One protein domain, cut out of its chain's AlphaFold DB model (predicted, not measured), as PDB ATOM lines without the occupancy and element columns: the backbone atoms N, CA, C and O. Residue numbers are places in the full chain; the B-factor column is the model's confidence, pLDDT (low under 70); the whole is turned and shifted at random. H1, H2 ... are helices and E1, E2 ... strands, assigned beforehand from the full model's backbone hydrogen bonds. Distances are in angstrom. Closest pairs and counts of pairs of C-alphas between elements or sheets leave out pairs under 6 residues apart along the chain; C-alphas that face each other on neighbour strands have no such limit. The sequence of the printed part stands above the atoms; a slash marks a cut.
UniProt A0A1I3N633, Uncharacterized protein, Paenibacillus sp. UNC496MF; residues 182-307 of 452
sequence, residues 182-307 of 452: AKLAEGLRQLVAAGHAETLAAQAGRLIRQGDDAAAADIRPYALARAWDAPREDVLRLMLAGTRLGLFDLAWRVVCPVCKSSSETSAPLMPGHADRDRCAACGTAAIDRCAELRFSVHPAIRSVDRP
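Overview. This is residues 182 to 307 of the 452 residues of an uncharacterized protein of Paenibacillus sp. UNC496MF (UniProt A0A1I3N633). What is the overall shape? A cluster of five helices, H1 to H5, makes one end, and a long two-stranded ribbon of E1 and E3 runs from it toward the other end, where short E2 lies beside E1 and a long loop, residues 266 to 289, fills the far end. H5 packs on the near part of the ribbon. What are the numbers? The 126 printed residues hold five helices, then three strands, in an antiparallel sheet of order E2 E1 E3, and the class is mixed, helices and strands. The whole is compact by its radius of gyration of the C-alphas, 15.9 A, yet elongated, with spans of 46 by 28 by 25 A.

Along the chain. Where are the helices? H1 is residues 182 to 193, 16.7 A long from C-alpha 182 at (49.959, -16.560, -37.020), and H2 is residues 198 to 210, 17.7 A. H3 is residues 213 to 217, H4 residues 221 to 227, and H5 residues 232 to 244, 19.1 A. Where are the strands? E1 is residues 248 to 255, 20.9 A, and E2 residues 262 to 265. E3 is residues 290 to 297, 23.4 A, ending at C-alpha 297 at (41.593, -17.619, -24.648).

Arrangement. How do the helices meet? H1 and H2 form a helical hairpin and touch, closest at the C-alphas of Leu 188 and Ala 201, 5.7 A, at a shallow tilt of 21 degrees, opposite ways. H4 and H5 touch, closest at the C-alphas of Ala 225 and Arg 232, 5.3 A, at a steep tilt of 52 degrees, opposite ways; with the pair H2 and H3, which only just touch and only at the corner, left out, the helix packing is mostly crossed, 1 of 4 pairs of helices that touch being at a shallow tilt. In H1 to H5 every O i to N i+4 pair is within hydrogen-bond range. How do the strands pair? E1 and E3 are antiparallel, with N 251 and O 294 2.9 A apart, within hydrogen-bond range. E1 and E2 form a hairpin, with N 263 and O 254 at 2.9 A. What is on the sheet? H5 is on one face in two layers, a helix layer and a sheet layer, at a height over the sheet of 9.6 A, over E1 and E3. H3 stands at the sheet's level, at 1.2 A, H2 only grazes the sheet with residues 204 to 208, and H1 is not on it.

Size, cuts and confidence. How far does it reach? The two C-alphas farthest apart, those of Ala 193 and Gly 283, are 47.7 A apart, and the printed part has no cut. Which link is long? That from E2 to E3, of 24 residues. Where is confidence low? Residues 257 to 290 and 306 to 307 are under 70.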
ATOM      1  N   ALA A 182      48.919 -17.577 -36.882       96.06
ATOM      2  CA  ALA A 182      49.959 -16.560 -37.020       96.06
ATOM      3  C   ALA A 182      50.154 -15.773 -35.714       96.06
ATOM      4  O   ALA A 182      51.279 -15.664 -35.223       96.06
ATOM      5  N   LYS A 183      49.058 -15.279 -35.119       95.62
ATOM      6  CA  LYS A 183      49.103 -14.569 -33.830       95.62
ATOM      7  C   LYS A 183      49.511 -15.490 -32.687       95.62
ATOM      8  O   LYS A 183      50.313 -15.092 -31.849       95.62
ATOM      9  N   LEU A 184      49.000 -16.722 -32.677       97.19
ATOM     10  CA  LEU A 184      49.376 -17.712 -31.672       97.19
ATOM     11  C   LEU A 184      50.880 -18.003 -31.726       97.19
ATOM     12  O   LEU A 184      51.550 -17.927 -30.703       97.19
ATOM     13  N   ALA A 185      51.426 -18.307 -32.904       97.19
ATOM     14  CA  ALA A 185      52.844 -18.618 -33.053       97.19
ATOM     15  C   ALA A 185      53.744 -17.443 -32.644       97.19
ATOM     16  O   ALA A 185      54.779 -17.669 -32.022       97.19
ATOM     17  N   GLU A 186      53.350 -16.206 -32.959       97.50
ATOM     18  CA  GLU A 186      54.079 -15.015 -32.515       97.50
ATOM     19  C   GLU A 186      54.046 -14.852 -30.994       97.50
ATOM     20  O   GLU A 186      55.105 -14.758 -30.377       97.50
ATOM     21  N   GLY A 187      52.866 -14.916 -30.372       97.06
ATOM     22  CA  GLY A 187      52.754 -14.796 -28.918       97.06
ATOM     23  C   GLY A 187      53.525 -15.895 -28.177       97.06
ATOM     24  O   GLY A 187      54.193 -15.616 -27.186       97.06
ATOM     25  N   LEU A 188      53.515 -17.137 -28.679       97.81
ATOM     26  CA  LEU A 188      54.300 -18.229 -28.091       97.81
ATOM     27  C   LEU A 188      55.813 -17.983 -28.192       97.81
ATOM     28  O   LEU A 188      56.528 -18.242 -27.226       97.81
ATOM     29  N   ARG A 189      56.311 -17.454 -29.320       97.81
ATOM     30  CA  ARG A 189      57.728 -17.064 -29.450       97.81
ATOM     31  C   ARG A 189      58.098 -15.955 -28.471       97.81
ATOM     32  O   ARG A 189      59.153 -16.024 -27.850       97.81
ATOM     33  N   GLN A 190      57.228 -14.960 -28.321       97.38
ATOM     34  CA  GLN A 190      57.443 -13.836 -27.411       97.38
ATOM     35  C   GLN A 190      57.446 -14.273 -25.940       97.38
ATOM     36  O   GLN A 190      58.271 -13.780 -25.176       97.38
ATOM     37  N   LEU A 191      56.614 -15.248 -25.550       96.94
ATOM     38  CA  LEU A 191      56.677 -15.853 -24.212       96.94
ATOM     39  C   LEU A 191      58.042 -16.497 -23.938       96.94
ATOM     40  O   LEU A 191      58.635 -16.260 -22.888       96.94
ATOM     41  N   VAL A 192      58.559 -17.288 -24.884       97.62
ATOM     42  CA  VAL A 192      59.873 -17.935 -24.733       97.62
ATOM     43  C   VAL A 192      60.995 -16.895 -24.694       97.62
ATOM     44  O   VAL A 192      61.879 -16.975 -23.846       97.62
ATOM     45  N   ALA A 193      60.935 -15.871 -25.552       96.31
ATOM     46  CA  ALA A 193      61.901 -14.771 -25.555       96.31
ATOM     47  C   ALA A 193      61.892 -13.959 -24.245       96.31
ATOM     48  O   ALA A 193      62.930 -13.442 -23.840       96.31
ATOM     49  N   ALA A 194      60.746 -13.885 -23.561       92.31
ATOM     50  CA  ALA A 194      60.604 -13.267 -22.245       92.31
ATOM     51  C   ALA A 194      61.095 -14.155 -21.080       92.31
ATOM     52  O   ALA A 194      60.981 -13.760 -19.923       92.31
ATOM     53  N   GLY A 195      61.652 -15.339 -21.365       94.62
ATOM     54  CA  GLY A 195      62.252 -16.229 -20.369       94.62
ATOM     55  C   GLY A 195      61.311 -17.295 -19.800       94.62
ATOM     56  O   GLY A 195      61.708 -18.019 -18.887       94.62
ATOM     57  N   HIS A 196      60.088 -17.438 -20.323       96.00
ATOM     58  CA  HIS A 196      59.219 -18.549 -19.936       96.00
ATOM     59  C   HIS A 196      59.682 -19.866 -20.572       96.00
ATOM     60  O   HIS A 196      60.127 -19.901 -21.720       96.00
ATOM     61  N   ALA A 197      59.533 -20.973 -19.839       96.44
ATOM     62  CA  ALA A 197      59.934 -22.291 -20.319       96.44
ATOM     63  C   ALA A 197      59.195 -22.686 -21.612       96.44
ATOM     64  O   ALA A 197      57.966 -22.601 -21.702       96.44
ATOM     65  N   GLU A 198      59.947 -23.189 -22.594       96.75
ATOM     66  CA  GLU A 198      59.417 -23.618 -23.896       96.75
ATOM     67  C   GLU A 198      58.340 -24.704 -23.758       96.75
ATOM     68  O   GLU A 198      57.345 -24.704 -24.485       96.75
ATOM     69  N   THR A 199      58.483 -25.589 -22.769       96.44
ATOM     70  CA  THR A 199      57.496 -26.626 -22.447       96.44
ATOM     71  C   THR A 199      56.143 -26.037 -22.044       96.44
ATOM     72  O   THR A 199      55.115 -26.488 -22.553       96.44
ATOM     73  N   LEU A 200      56.129 -24.996 -21.203       96.25
ATOM     74  CA  LEU A 200      54.898 -24.334 -20.766       96.25
ATOM     75  C   LEU A 200      54.257 -23.531 -21.907       96.25
ATOM     76  O   LEU A 200      53.038 -23.563 -22.084       96.25
ATOM     77  N   ALA A 201      55.066 -22.863 -22.738       97.00
ATOM     78  CA  ALA A 201      54.575 -22.196 -23.944       97.00
ATOM     79  C   ALA A 201      53.938 -23.209 -24.917       97.00
ATOM     80  O   ALA A 201      52.846 -22.983 -25.447       97.00
ATOM     81  N   ALA A 202      54.556 -24.378 -25.100       96.00
ATOM     82  CA  ALA A 202      53.991 -25.454 -25.908       96.00
ATOM     83  C   ALA A 202      52.671 -25.995 -25.325       96.00
ATOM     84  O   ALA A 202      51.727 -26.232 -26.083       96.00
ATOM     85  N   GLN A 203      52.569 -26.155 -24.000       96.06
ATOM     86  CA  GLN A 203      51.332 -26.552 -23.313       96.06
ATOM     87  C   GLN A 203      50.215 -25.508 -23.476       96.06
ATOM     88  O   GLN A 203      49.084 -25.872 -23.805       96.06
ATOM     89  N   ALA A 204      50.524 -24.214 -23.356       96.19
ATOM     90  CA  ALA A 204      49.581 -23.130 -23.641       96.19
ATOM     91  C   ALA A 204      49.098 -23.164 -25.104       96.19
ATOM     92  O   ALA A 204      47.900 -23.067 -25.380       96.19
ATOM     93  N   GLY A 205      50.011 -23.406 -26.050       96.00
ATOM     94  CA  GLY A 205      49.668 -23.616 -27.455       96.00
ATOM     95  C   GLY A 205      48.759 -24.829 -27.680       96.00
ATOM     96  O   GLY A 205      47.835 -24.760 -28.494       96.00
ATOM     97  N   ARG A 206      48.976 -25.936 -26.952       94.06
ATOM     98  CA  ARG A 206      48.085 -27.110 -26.982       94.06
ATOM     99  C   ARG A 206      46.701 -26.779 -26.433       94.06
ATOM    100  O   ARG A 206      45.720 -27.111 -27.092       94.06
ATOM    101  N   LEU A 207      46.605 -26.085 -25.298       94.00
ATOM    102  CA  LEU A 207      45.332 -25.628 -24.727       94.00
ATOM    103  C   LEU A 207      44.530 -24.797 -25.740       94.00
ATOM    104  O   LEU A 207      43.366 -25.095 -25.993       94.00
ATOM    105  N   ILE A 208      45.159 -23.813 -26.381       94.00
ATOM    106  CA  ILE A 208      44.484 -22.933 -27.345       94.00
ATOM    107  C   ILE A 208      44.002 -23.713 -28.580       94.00
ATOM    108  O   ILE A 208      42.865 -23.538 -29.026       94.00
ATOM    109  N   ARG A 209      44.831 -24.615 -29.121       91.75
ATOM    110  CA  ARG A 209      44.499 -25.391 -30.332       91.75
ATOM    111  C   ARG A 209      43.508 -26.518 -30.085       91.75
ATOM    112  O   ARG A 209      42.628 -26.781 -30.903       91.75
ATOM    113  N   GLN A 210      43.695 -27.231 -28.983       89.12
ATOM    114  CA  GLN A 210      43.100 -28.543 -28.749       89.12
ATOM    115  C   GLN A 210      42.196 -28.587 -27.522       89.12
ATOM    116  O   GLN A 210      41.479 -29.576 -27.364       89.12
ATOM    117  N   GLY A 211      42.160 -27.532 -26.710       88.62
ATOM    118  CA  GLY A 211      41.222 -27.421 -25.603       88.62
ATOM    119  C   GLY A 211      39.770 -27.468 -26.080       88.62
ATOM    120  O   GLY A 211      39.453 -26.972 -27.176       88.62
ATOM    121  N   ASP A 212      38.894 -28.090 -25.295       85.19
ATOM    122  CA  ASP A 212      37.454 -27.885 -25.439       85.19
ATOM    123  C   ASP A 212      37.091 -26.447 -25.032       85.19
ATOM    124  O   ASP A 212      37.876 -25.740 -24.396       85.19
ATOM    125  N   ASP A 213      35.929 -25.972 -25.470       84.69
ATOM    126  CA  ASP A 213      35.543 -24.575 -25.254       84.69
ATOM    127  C   ASP A 213      35.411 -24.243 -23.761       84.69
ATOM    128  O   ASP A 213      35.811 -23.164 -23.338       84.69
ATOM    129  N   ALA A 214      34.982 -25.201 -22.931       80.50
ATOM    130  CA  ALA A 214      34.930 -25.021 -21.481       80.50
ATOM    131  C   ALA A 214      36.326 -24.799 -20.870       80.50
ATOM    132  O   ALA A 214      36.505 -23.870 -20.085       80.50
ATOM    133  N   ALA A 215      37.318 -25.610 -21.253       86.31
ATOM    134  CA  ALA A 215      38.694 -25.469 -20.790       86.31
ATOM    135  C   ALA A 215      39.353 -24.187 -21.311       86.31
ATOM    136  O   ALA A 215      40.188 -23.610 -20.622       86.31
ATOM    137  N   ALA A 216      38.988 -23.735 -22.511       89.50
ATOM    138  CA  ALA A 216      39.530 -22.519 -23.104       89.50
ATOM    139  C   ALA A 216      38.842 -21.238 -22.593       89.50
ATOM    140  O   ALA A 216      39.445 -20.167 -22.629       89.50
ATOM    141  N   ALA A 217      37.600 -21.323 -22.115       86.81
ATOM    142  CA  ALA A 217      36.816 -20.158 -21.724       86.81
ATOM    143  C   ALA A 217      36.822 -19.845 -20.218       86.81
ATOM    144  O   ALA A 217      36.415 -18.741 -19.846       86.81
ATOM    145  N   ASP A 218      37.250 -20.778 -19.365       84.94
ATOM    146  CA  ASP A 218      37.332 -20.600 -17.907       84.94
ATOM    147  C   ASP A 218      38.573 -21.304 -17.331       84.94
ATOM    148  O   ASP A 218      38.515 -22.350 -16.683       84.94
ATOM    149  N   ILE A 219      39.739 -20.729 -17.619       90.31
ATOM    150  CA  ILE A 219      41.048 -21.266 -17.262       90.31
ATOM    151  C   ILE A 219      41.384 -20.913 -15.810       90.31
ATOM    152  O   ILE A 219      41.523 -19.741 -15.447       90.31
ATOM    153  N   ARG A 220      41.608 -21.949 -14.994       90.06
ATOM    154  CA  ARG A 220      42.177 -21.836 -13.642       90.06
ATOM    155  C   ARG A 220      43.670 -22.196 -13.682       90.06
ATOM    156  O   ARG A 220      43.998 -23.366 -13.897       90.06
ATOM    157  N   PRO A 221      44.592 -21.245 -13.458       92.44
ATOM    158  CA  PRO A 221      46.021 -21.463 -13.694       92.44
ATOM    159  C   PRO A 221      46.621 -22.549 -12.788       92.44
ATOM    160  O   PRO A 221      47.421 -23.352 -13.254       92.44
ATOM    161  N   TYR A 222      46.210 -22.658 -11.519       91.38
ATOM    162  CA  TYR A 222      46.760 -23.684 -10.618       91.38
ATOM    163  C   TYR A 222      46.182 -25.081 -10.853       91.38
ATOM    164  O   TYR A 222      46.844 -26.075 -10.549       91.38
ATOM    165  N   ALA A 223      44.982 -25.174 -11.432       87.75
ATOM    166  CA  ALA A 223      44.464 -26.447 -11.919       87.75
ATOM    167  C   ALA A 223      45.282 -26.940 -13.123       87.75
ATOM    168  O   ALA A 223      45.649 -28.116 -13.171       87.75
ATOM    169  N   LEU A 224      45.638 -26.033 -14.043       91.25
ATOM    170  CA  LEU A 224      46.541 -26.340 -15.154       91.25
ATOM    171  C   LEU A 224      47.946 -26.699 -14.675       91.25
ATOM    172  O   LEU A 224      48.476 -27.703 -15.126       91.25
ATOM    173  N   ALA A 225      48.512 -25.961 -13.717       92.88
ATOM    174  CA  ALA A 225      49.842 -26.246 -13.180       92.88
ATOM    175  C   ALA A 225      49.971 -27.680 -12.655       92.88
ATOM    176  O   ALA A 225      50.930 -28.374 -12.971       92.88
ATOM    177  N   ARG A 226      48.958 -28.172 -11.933       90.31
ATOM    178  CA  ARG A 226      48.915 -29.574 -11.498       90.31
ATOM    179  C   ARG A 226      48.830 -30.549 -12.674       90.31
ATOM    180  O   ARG A 226      49.460 -31.598 -12.627       90.31
ATOM    181  N   ALA A 227      48.027 -30.248 -13.693       88.81
ATOM    182  CA  ALA A 227      47.886 -31.116 -14.862       88.81
ATOM    183  C   ALA A 227      49.149 -31.163 -15.732       88.81
ATOM    184  O   ALA A 227      49.422 -32.179 -16.366       88.81
ATOM    185  N   TRP A 228      49.885 -30.058 -15.766       92.50
ATOM    186  CA  TRP A 228      51.132 -29.878 -16.500       92.50
ATOM    187  C   TRP A 228      52.365 -30.333 -15.715       92.50
ATOM    188  O   TRP A 228      53.459 -30.280 -16.266       92.50
ATOM    189  N   ASP A 229      52.180 -30.757 -14.458       93.38
ATOM    190  CA  ASP A 229      53.252 -31.072 -13.506       93.38
ATOM    191  C   ASP A 229      54.294 -29.941 -13.407       93.38
ATOM    192  O   ASP A 229      55.504 -30.145 -13.483       93.38
ATOM    193  N   ALA A 230      53.798 -28.706 -13.295       94.44
ATOM    194  CA  ALA A 230      54.588 -27.482 -13.333       94.44
ATOM    195  C   ALA A 230      54.423 -26.647 -12.050       94.44
ATOM    196  O   ALA A 230      53.367 -26.700 -11.402       94.44
ATOM    197  N   PRO A 231      55.420 -25.818 -11.681       95.31
ATOM    198  CA  PRO A 231      55.282 -24.882 -10.572       95.31
ATOM    199  C   PRO A 231      54.107 -23.920 -10.787       95.31
ATOM    200  O   PRO A 231      53.914 -23.356 -11.866       95.31
ATOM    201  N   ARG A 232      53.307 -23.717  -9.734       93.06
ATOM    202  CA  ARG A 232      52.083 -22.896  -9.784       93.06
ATOM    203  C   ARG A 232      52.353 -21.463 -10.231       93.06
ATOM    204  O   ARG A 232      51.586 -20.919 -11.024       93.06
ATOM    205  N   GLU A 233      53.426 -20.870  -9.713       91.56
ATOM    206  CA  GLU A 233      53.823 -19.505 -10.052       91.56
ATOM    207  C   GLU A 233      54.235 -19.378 -11.516       91.56
ATOM    208  O   GLU A 233      53.787 -18.446 -12.174       91.56
ATOM    209  N   ASP A 234      55.002 -20.326 -12.056       95.06
ATOM    210  CA  ASP A 234      55.470 -20.273 -13.447       95.06
ATOM    211  C   ASP A 234      54.300 -20.268 -14.433       95.06
ATOM    212  O   ASP A 234      54.282 -19.492 -15.391       95.06
ATOM    213  N   VAL A 235      53.279 -21.090 -14.168       96.31
ATOM    214  CA  VAL A 235      52.058 -21.128 -14.984       96.31
ATOM    215  C   VAL A 235      51.261 -19.834 -14.858       96.31
ATOM    216  O   VAL A 235      50.795 -19.308 -15.869       96.31
ATOM    217  N   LEU A 236      51.113 -19.285 -13.649       94.44
ATOM    218  CA  LEU A 236      50.418 -18.013 -13.453       94.44
ATOM    219  C   LEU A 236      51.148 -16.854 -14.149       94.44
ATOM    220  O   LEU A 236      50.511 -16.085 -14.868       94.44
ATOM    221  N   ARG A 237      52.473 -16.757 -14.004       94.31
ATOM    222  CA  ARG A 237      53.293 -15.732 -14.668       94.31
ATOM    223  C   ARG A 237      53.222 -15.849 -16.187       94.31
ATOM    224  O   ARG A 237      53.065 -14.834 -16.855       94.31
ATOM    225  N   LEU A 238      53.255 -17.068 -16.734       96.19
ATOM    226  CA  LEU A 238      53.071 -17.290 -18.170       96.19
ATOM    227  C   LEU A 238      51.694 -16.818 -18.649       96.19
ATOM    228  O   LEU A 238      51.602 -16.202 -19.708       96.19
ATOM    229  N   MET A 239      50.625 -17.088 -17.895       95.38
ATOM    230  CA  MET A 239      49.275 -16.638 -18.255       95.38
ATOM    231  C   MET A 239      49.169 -15.109 -18.218       95.38
ATOM    232  O   MET A 239      48.641 -14.520 -19.157       95.38
ATOM    233  N   LEU A 240      49.740 -14.461 -17.194       93.75
ATOM    234  CA  LEU A 240      49.808 -12.997 -17.081       93.75
ATOM    235  C   LEU A 240      50.592 -12.366 -18.243       93.75
ATOM    236  O   LEU A 240      50.122 -11.415 -18.869       93.75
ATOM    237  N   ALA A 241      51.761 -12.915 -18.581       94.19
ATOM    238  CA  ALA A 241      52.525 -12.482 -19.745       94.19
ATOM    239  C   ALA A 241      51.737 -12.714 -21.043       94.19
ATOM    240  O   ALA A 241      51.652 -11.824 -21.887       94.19
ATOM    241  N   GLY A 242      51.076 -13.865 -21.173       95.25
ATOM    242  CA  GLY A 242      50.215 -14.188 -22.307       95.25
ATOM    243  C   GLY A 242      49.040 -13.219 -22.462       95.25
ATOM    244  O   GLY A 242      48.661 -12.916 -23.590       95.25
ATOM    245  N   THR A 243      48.512 -12.667 -21.367       94.19
ATOM    246  CA  THR A 243      47.511 -11.593 -21.419       94.19
ATOM    247  C   THR A 243      48.061 -10.326 -22.068       94.19
ATOM    248  O   THR A 243      47.415  -9.779 -22.958       94.19
ATOM    249  N   ARG A 244      49.290  -9.901 -21.732       91.00
ATOM    250  CA  ARG A 244      49.941  -8.745 -22.391       91.00
ATOM    251  C   ARG A 244      50.136  -8.952 -23.890       91.00
ATOM    252  O   ARG A 244      50.090  -7.997 -24.657       91.00
ATOM    253  N   LEU A 245      50.361 -10.199 -24.295       94.19
ATOM    254  CA  LEU A 245      50.576 -10.590 -25.687       94.19
ATOM    255  C   LEU A 245      49.264 -10.870 -26.443       94.19
ATOM    256  O   LEU A 245      49.297 -11.274 -27.605       94.19
ATOM    257  N   GLY A 246      48.103 -10.685 -25.802       93.56
ATOM    258  CA  GLY A 246      46.793 -10.923 -26.410       93.56
ATOM    259  C   GLY A 246      46.485 -12.401 -26.674       93.56
ATOM    260  O   GLY A 246      45.670 -12.708 -27.543       93.56
ATOM    261  N   LEU A 247      47.142 -13.323 -25.959       95.69
ATOM    262  CA  LEU A 247      46.825 -14.755 -25.990       95.69
ATOM    263  C   LEU A 247      45.638 -15.093 -25.084       95.69
ATOM    264  O   LEU A 247      44.829 -15.962 -25.424       95.69
ATOM    265  N   PHE A 248      45.525 -14.393 -23.954       95.75
ATOM    266  CA  PHE A 248      44.497 -14.625 -22.946       95.75
ATOM    267  C   PHE A 248      43.823 -13.328 -22.504       95.75
ATOM    268  O   PHE A 248      44.480 -12.307 -22.350       95.75
ATOM    269  N   ASP A 249      42.537 -13.404 -22.201       91.44
ATOM    270  CA  ASP A 249      41.846 -12.422 -21.375       91.44
ATOM    271  C   ASP A 249      41.953 -12.812 -19.903       91.44
ATOM    272  O   ASP A 249      42.002 -13.996 -19.565       91.44
ATOM    273  N   LEU A 250      41.951 -11.808 -19.033       88.94
ATOM    274  CA  LEU A 250      42.009 -11.952 -17.583       88.94
ATOM    275  C   LEU A 250      40.711 -11.424 -16.970       88.94
ATOM    276  O   LEU A 250      40.243 -10.340 -17.319       88.94
ATOM    277  N   ALA A 251      40.138 -12.175 -16.030       82.88
ATOM    278  CA  ALA A 251      38.958 -11.759 -15.283       82.88
ATOM    279  C   ALA A 251      39.054 -12.146 -13.804       82.88
ATOM    280  O   ALA A 251      39.548 -13.219 -13.449       82.88
ATOM    281  N   TRP A 252      38.505 -11.289 -12.943       79.75
ATOM    282  CA  TRP A 252      38.329 -11.593 -11.529       79.75
ATOM    283  C   TRP A 252      37.004 -12.306 -11.304       79.75
ATOM    284  O   TRP A 252      35.935 -11.837 -11.680       79.75
ATOM    285  N   ARG A 253      37.054 -13.461 -10.655       76.31
ATOM    286  CA  ARG A 253      35.865 -14.201 -10.250       76.31
ATOM    287  C   ARG A 253      35.659 -14.026  -8.763       76.31
ATOM    288  O   ARG A 253      36.484 -14.459  -7.965       76.31
ATOM    289  N   VAL A 254      34.538 -13.427  -8.389       73.19
ATOM    290  CA  VAL A 254      34.161 -13.310  -6.984       73.19
ATOM    291  C   VAL A 254      33.620 -14.656  -6.511       73.19
ATOM    292  O   VAL A 254      32.605 -15.139  -7.011       73.19
ATOM    293  N   VAL A 255      34.301 -15.257  -5.544       72.62
ATOM    294  CA  VAL A 255      34.019 -16.560  -4.948       72.62
ATOM    295  C   VAL A 255      33.314 -16.363  -3.611       72.62
ATOM    296  O   VAL A 255      33.798 -15.679  -2.709       72.62
ATOM    297  N   CYS A 256      32.148 -16.991  -3.459       71.38
ATOM    298  CA  CYS A 256      31.455 -17.018  -2.176       71.38
ATOM    299  C   CYS A 256      32.264 -17.838  -1.151       71.38
ATOM    300  O   CYS A 256      32.546 -19.004  -1.424       71.38
ATOM    301  N   PRO A 257      32.569 -17.324   0.054       67.31
ATOM    302  CA  PRO A 257      33.333 -18.081   1.052       67.31
ATOM    303  C   PRO A 257      32.542 -19.263   1.636       67.31
ATOM    304  O   PRO A 257      33.112 -20.144   2.277       67.31
ATOM    305  N   VAL A 258      31.220 -19.296   1.418       67.31
ATOM    306  CA  VAL A 258      30.334 -20.353   1.913       67.31
ATOM    307  C   VAL A 258      30.228 -21.514   0.935       67.31
ATOM    308  O   VAL A 258      30.587 -22.631   1.285       67.31
ATOM    309  N   CYS A 259      29.721 -21.280  -0.277       64.88
ATOM    310  CA  CYS A 259      29.510 -22.348  -1.261       64.88
ATOM    311  C   CYS A 259      30.628 -22.466  -2.301       64.88
ATOM    312  O   CYS A 259      30.555 -23.333  -3.166       64.88
ATOM    313  N   LYS A 260      31.627 -21.573  -2.263       69.31
ATOM    314  CA  LYS A 260      32.757 -21.498  -3.207       69.31
ATOM    315  C   LYS A 260      32.361 -21.392  -4.683       69.31
ATOM    316  O   LYS A 260      33.203 -21.550  -5.559       69.31
ATOM    317  N   SER A 261      31.099 -21.071  -4.974       66.25
ATOM    318  CA  SER A 261      30.662 -20.749  -6.330       66.25
ATOM    319  C   SER A 261      31.176 -19.368  -6.718       66.25
ATOM    320  O   SER A 261      31.050 -18.419  -5.936       66.25
ATOM    321  N   SER A 262      31.691 -19.252  -7.935       62.78
ATOM    322  CA  SER A 262      32.107 -17.986  -8.529       62.78
ATOM    323  C   SER A 262      30.969 -17.310  -9.294       62.78
ATOM    324  O   SER A 262      30.284 -17.977 -10.070       62.78
ATOM    325  N   SER A 263      30.814 -15.993  -9.158       63.34
ATOM    326  CA  SER A 263      30.041 -15.160 -10.093       63.34
ATOM    327  C   SER A 263      30.965 -14.425 -11.071       63.34
ATOM    328  O   SER A 263      32.137 -14.200 -10.767       63.34
ATOM    329  N   GLU A 264      30.449 -14.064 -12.250       54.62
ATOM    330  CA  GLU A 264      31.185 -13.216 -13.196       54.62
ATOM    331  C   GLU A 264      31.372 -11.806 -12.639       54.62
ATOM    332  O   GLU A 264      30.433 -11.187 -12.141       54.62
ATOM    333  N   THR A 265      32.601 -11.302 -12.720       53.75
ATOM    334  CA  THR A 265      32.918  -9.888 -12.542       53.75
ATOM    335  C   THR A 265      33.974  -9.534 -13.589       53.75
ATOM    336  O   THR A 265      35.022 -10.167 -13.681       53.75
ATOM    337  N   SER A 266      33.664  -8.590 -14.472       44.56
ATOM    338  CA  SER A 266      34.655  -7.998 -15.374       44.56
ATOM    339  C   SER A 266      35.461  -6.935 -14.617       44.56
ATOM    340  O   SER A 266      34.937  -6.317 -13.697       44.56
ATOM    341  N   ALA A 267      36.731  -6.772 -14.991       49.97
ATOM    342  CA  ALA A 267      37.755  -5.936 -14.352       49.97
ATOM    343  C   ALA A 267      37.394  -4.442 -14.132       49.97
ATOM    344  O   ALA A 267      36.469  -3.950 -14.779       49.97
ATOM    345  N   PRO A 268      38.190  -3.693 -13.327       49.69
ATOM    346  CA  PRO A 268      39.114  -4.163 -12.287       49.69
ATOM    347  C   PRO A 268      38.335  -4.625 -11.045       49.69
ATOM    348  O   PRO A 268      37.117  -4.471 -10.976       49.69
ATOM    349  N   LEU A 269      39.027  -5.221 -10.067       48.06
ATOM    350  CA  LEU A 269      38.494  -5.415  -8.712       48.06
ATOM    351  C   LEU A 269      38.124  -4.038  -8.143       48.06
ATOM    352  O   LEU A 269      38.950  -3.391  -7.518       48.06
ATOM    353  N   MET A 270      36.911  -3.560  -8.408       40.75
ATOM    354  CA  MET A 270      36.382  -2.372  -7.756       40.75
ATOM    355  C   MET A 270      35.873  -2.796  -6.378       40.75
ATOM    356  O   MET A 270      34.908  -3.574  -6.312       40.75
ATOM    357  N   PRO A 271      36.462  -2.297  -5.277       39.50
ATOM    358  CA  PRO A 271      35.805  -2.352  -3.982       39.50
ATOM    359  C   PRO A 271      34.455  -1.639  -4.140       39.50
ATOM    360  O   PRO A 271      34.401  -0.495  -4.582       39.50
ATOM    361  N   GLY A 272      33.348  -2.338  -3.885       43.16
ATOM    362  CA  GLY A 272      32.006  -1.737  -3.916       43.16
ATOM    363  C   GLY A 272      31.010  -2.302  -4.932       43.16
ATOM    364  O   GLY A 272      29.824  -2.035  -4.791       43.16
ATOM    365  N   HIS A 273      31.398  -3.166  -5.882       43.03
ATOM    366  CA  HIS A 273      30.422  -3.870  -6.749       43.03
ATOM    367  C   HIS A 273      29.781  -5.098  -6.063       43.03
ATOM    368  O   HIS A 273      29.581  -6.158  -6.660       43.03
ATOM    369  N   ALA A 274      29.449  -4.964  -4.778       46.94
ATOM    370  CA  ALA A 274      28.751  -5.971  -3.986       46.94
ATOM    371  C   ALA A 274      27.247  -5.667  -3.896       46.94
ATOM    372  O   ALA A 274      26.636  -5.884  -2.860       46.94
ATOM    373  N   ASP A 275      26.624  -5.228  -4.991       42.88
ATOM    374  CA  ASP A 275      25.206  -4.822  -5.042       42.88
ATOM    375  C   ASP A 275      24.215  -6.010  -4.960       42.88
ATOM    376  O   ASP A 275      23.063  -5.961  -5.391       42.88
ATOM    377  N   ARG A 276      24.673  -7.154  -4.439       52.34
ATOM    378  CA  ARG A 276      23.821  -8.288  -4.087       52.34
ATOM    379  C   ARG A 276      24.101  -8.679  -2.649       52.34
ATOM    380  O   ARG A 276      25.042  -9.435  -2.382       52.34
ATOM    381  N   ASP A 277      23.189  -8.259  -1.774       56.03
ATOM    382  CA  ASP A 277      23.143  -8.588  -0.347       56.03
ATOM    383  C   ASP A 277      23.272 -10.085  -0.070       56.03
ATOM    384  O   ASP A 277      23.659 -10.462   1.029       56.03
ATOM    385  N   ARG A 278      22.958 -10.960  -1.042       64.19
ATOM    386  CA  ARG A 278      23.015 -12.421  -0.907       64.19
ATOM    387  C   ARG A 278      23.640 -13.122  -2.118       64.19
ATOM    388  O   ARG A 278      23.474 -12.711  -3.267       64.19
ATOM    389  N   CYS A 279      24.341 -14.228  -1.870       63.75
ATOM    390  CA  CYS A 279      24.827 -15.138  -2.908       63.75
ATOM    391  C   CYS A 279      23.645 -15.810  -3.631       63.75
ATOM    392  O   CYS A 279      22.794 -16.405  -2.980       63.75
ATOM    393  N   ALA A 280      23.604 -15.794  -4.967       61.81
ATOM    394  CA  ALA A 280      22.521 -16.438  -5.725       61.81
ATOM    395  C   ALA A 280      22.497 -17.974  -5.574       61.81
ATOM    396  O   ALA A 280      21.433 -18.580  -5.662       61.81
ATOM    397  N   ALA A 281      23.653 -18.600  -5.326       62.78
ATOM    398  CA  ALA A 281      23.765 -20.053  -5.215       62.78
ATOM    399  C   ALA A 281      23.334 -20.590  -3.840       62.78
ATOM    400  O   ALA A 281      22.634 -21.598  -3.765       62.78
ATOM    401  N   CYS A 282      23.743 -19.935  -2.746       62.97
ATOM    402  CA  CYS A 282      23.472 -20.414  -1.382       62.97
ATOM    403  C   CYS A 282      22.653 -19.456  -0.506       62.97
ATOM    404  O   CYS A 282      22.310 -19.811   0.615       62.97
ATOM    405  N   GLY A 283      22.325 -18.258  -0.993       62.69
ATOM    406  CA  GLY A 283      21.512 -17.278  -0.274       62.69
ATOM    407  C   GLY A 283      22.227 -16.544   0.861       62.69
ATOM    408  O   GLY A 283      21.613 -15.697   1.499       62.69
ATOM    409  N   THR A 284      23.504 -16.822   1.137       63.97
ATOM    410  CA  THR A 284      24.198 -16.203   2.278       63.97
ATOM    411  C   THR A 284      24.546 -14.751   2.033       63.97
ATOM    412  O   THR A 284      24.884 -14.386   0.904       63.97
ATOM    413  N   ALA A 285      24.524 -13.956   3.106       60.69
ATOM    414  CA  ALA A 285      24.894 -12.552   3.062       60.69
ATOM    415  C   ALA A 285      26.307 -12.338   2.489       60.69
ATOM    416  O   ALA A 285      27.171 -13.213   2.616       60.69
ATOM    417  N   ALA A 286      26.528 -11.198   1.833       54.97
ATOM    418  CA  ALA A 286      27.822 -10.809   1.277       54.97
ATOM    419  C   ALA A 286      28.815 -10.436   2.391       54.97
ATOM    420  O   ALA A 286      29.079  -9.267   2.633       54.97
ATOM    421  N   ILE A 287      29.355 -11.442   3.074       50.00
ATOM    422  CA  ILE A 287      30.433 -11.279   4.049       50.00
ATOM    423  C   ILE A 287      31.704 -11.809   3.377       50.00
ATOM    424  O   ILE A 287      31.709 -12.952   2.919       50.00
ATOM    425  N   ASP A 288      32.715 -10.952   3.236       57.09
ATOM    426  CA  ASP A 288      34.104 -11.258   2.853       57.09
ATOM    427  C   ASP A 288      34.266 -12.185   1.637       57.09
ATOM    428  O   ASP A 288      34.790 -13.303   1.710       57.09
ATOM    429  N   ARG A 289      33.783 -11.736   0.471       63.97
ATOM    430  CA  ARG A 289      33.954 -12.494  -0.775       63.97
ATOM    431  C   ARG A 289      35.425 -12.485  -1.200       63.97
ATOM    432  O   ARG A 289      36.026 -11.429  -1.349       63.97
ATOM    433  N   CYS A 290      35.986 -13.666  -1.445       69.00
ATOM    434  CA  CYS A 290      37.334 -13.803  -1.993       69.00
ATOM    435  C   CYS A 290      37.284 -13.652  -3.516       69.00
ATOM    436  O   CYS A 290      36.324 -14.094  -4.138       69.00
ATOM    437  N   ALA A 291      38.314 -13.085  -4.136       75.75
ATOM    438  CA  ALA A 291      38.429 -13.058  -5.590       75.75
ATOM    439  C   ALA A 291      39.502 -14.041  -6.072       75.75
ATOM    440  O   ALA A 291      40.577 -14.150  -5.482       75.75
ATOM    441  N   GLU A 292      39.185 -14.771  -7.137       82.44
ATOM    442  CA  GLU A 292      40.083 -15.686  -7.837       82.44
ATOM    443  C   GLU A 292      40.374 -15.135  -9.232       82.44
ATOM    444  O   GLU A 292      39.459 -14.723  -9.949       82.44
ATOM    445  N   LEU A 293      41.640 -15.163  -9.632       85.69
ATOM    446  CA  LEU A 293      42.051 -14.822 -10.981       85.69
ATOM    447  C   LEU A 293      41.771 -15.986 -11.933       85.69
ATOM    448  O   LEU A 293      42.221 -17.113 -11.701       85.69
ATOM    449  N   ARG A 294      41.066 -15.706 -13.028       88.38
ATOM    450  CA  ARG A 294      40.830 -16.666 -14.108       88.38
ATOM    451  C   ARG A 294      41.167 -16.069 -15.459       88.38
ATOM    452  O   ARG A 294      41.136 -14.852 -15.637       88.38
ATOM    453  N   PHE A 295      41.451 -16.951 -16.407       92.00
ATOM    454  CA  PHE A 295      41.804 -16.580 -17.768       92.00
ATOM    455  C   PHE A 295      40.815 -17.171 -18.772       92.00
ATOM    456  O   PHE A 295      40.098 -18.128 -18.485       92.00
ATOM    457  N   SER A 296      40.782 -16.622 -19.974       92.88
ATOM    458  CA  SER A 296      40.160 -17.254 -21.137       92.88
ATOM    459  C   SER A 296      41.020 -17.018 -22.360       92.88
ATOM    460  O   SER A 296      41.770 -16.053 -22.400       92.88
ATOM    461  N   VAL A 297      40.933 -17.879 -23.367       94.12
ATOM    462  CA  VAL A 297      41.593 -17.619 -24.648       94.12
ATOM    463  C   VAL A 297      41.012 -16.347 -25.256       94.12
ATOM    464  O   VAL A 297      39.794 -16.198 -25.337       94.12
ATOM    465  N   HIS A 298      41.889 -15.433 -25.669       94.00
ATOM    466  CA  HIS A 298      41.470 -14.156 -26.229       94.00
ATOM    467  C   HIS A 298      40.727 -14.384 -27.570       94.00
ATOM    468  O   HIS A 298      41.255 -15.094 -28.440       94.00
ATOM    469  N   PRO A 299      39.553 -13.763 -27.817       91.31
ATOM    470  CA  PRO A 299      38.738 -13.995 -29.017       91.31
ATOM    471  C   PRO A 299      39.461 -13.750 -30.349       91.31
ATOM    472  O   PRO A 299      39.163 -14.395 -31.351       91.31
ATOM    473  N   ALA A 300      40.449 -12.847 -30.369       90.94
ATOM    474  CA  ALA A 300      41.290 -12.607 -31.550       90.94
ATOM    475  C   ALA A 300      42.215 -13.784 -31.926       90.94
ATOM    476  O   ALA A 300      42.764 -13.785 -33.034       90.94
ATOM    477  N   ILE A 301      42.413 -14.746 -31.018       93.50
ATOM    478  CA  ILE A 301      43.139 -15.997 -31.258       93.50
ATOM    479  C   ILE A 301      42.163 -17.118 -31.600       93.50
ATOM    480  O   ILE A 301      42.350 -17.798 -32.606       93.50
ATOM    481  N   ARG A 302      41.134 -17.317 -30.772       91.75
ATOM    482  CA  ARG A 302      40.085 -18.320 -30.978       91.75
ATOM    483  C   ARG A 302      38.824 -17.867 -30.252       91.75
ATOM    484  O   ARG A 302      38.870 -17.614 -29.052       91.75
ATOM    485  N   SER A 303      37.699 -17.820 -30.962       87.19
ATOM    486  CA  SER A 303      36.390 -17.640 -30.329       87.19
ATOM    487  C   SER A 303      36.007 -18.919 -29.587       87.19
ATOM    488  O   SER A 303      36.138 -20.013 -30.137       87.19
ATOM    489  N   VAL A 304      35.553 -18.786 -28.344       81.81
ATOM    490  CA  VAL A 304      35.175 -19.911 -27.482       81.81
ATOM    491  C   VAL A 304      33.777 -19.679 -26.941       81.81
ATOM    492  O   VAL A 304      33.474 -18.592 -26.444       81.81
ATOM    493  N   ASP A 305      32.918 -20.691 -27.028       75.06
ATOM    494  CA  ASP A 305      31.618 -20.623 -26.378       75.06
ATOM    495  C   ASP A 305      31.771 -20.883 -24.870       75.06
ATOM    496  O   ASP A 305      32.562 -21.714 -24.425       75.06
ATOM    497  N   ARG A 306      30.964 -20.202 -24.049       67.44
ATOM    498  CA  ARG A 306      30.857 -20.453 -22.598       67.44
ATOM    499  C   ARG A 306      29.554 -21.173 -22.257       67.44
ATOM    500  O   ARG A 306      28.665 -20.566 -21.652       67.44
ATOM    501  N   PRO A 307      29.353 -22.441 -22.648       57.22
ATOM    502  CA  PRO A 307      28.113 -23.098 -22.309       57.22
ATOM    503  C   PRO A 307      28.130 -23.538 -20.837       57.22
ATOM    504  O   PRO A 307      29.022 -24.256 -20.379       57.22
TER     505      PRO A 307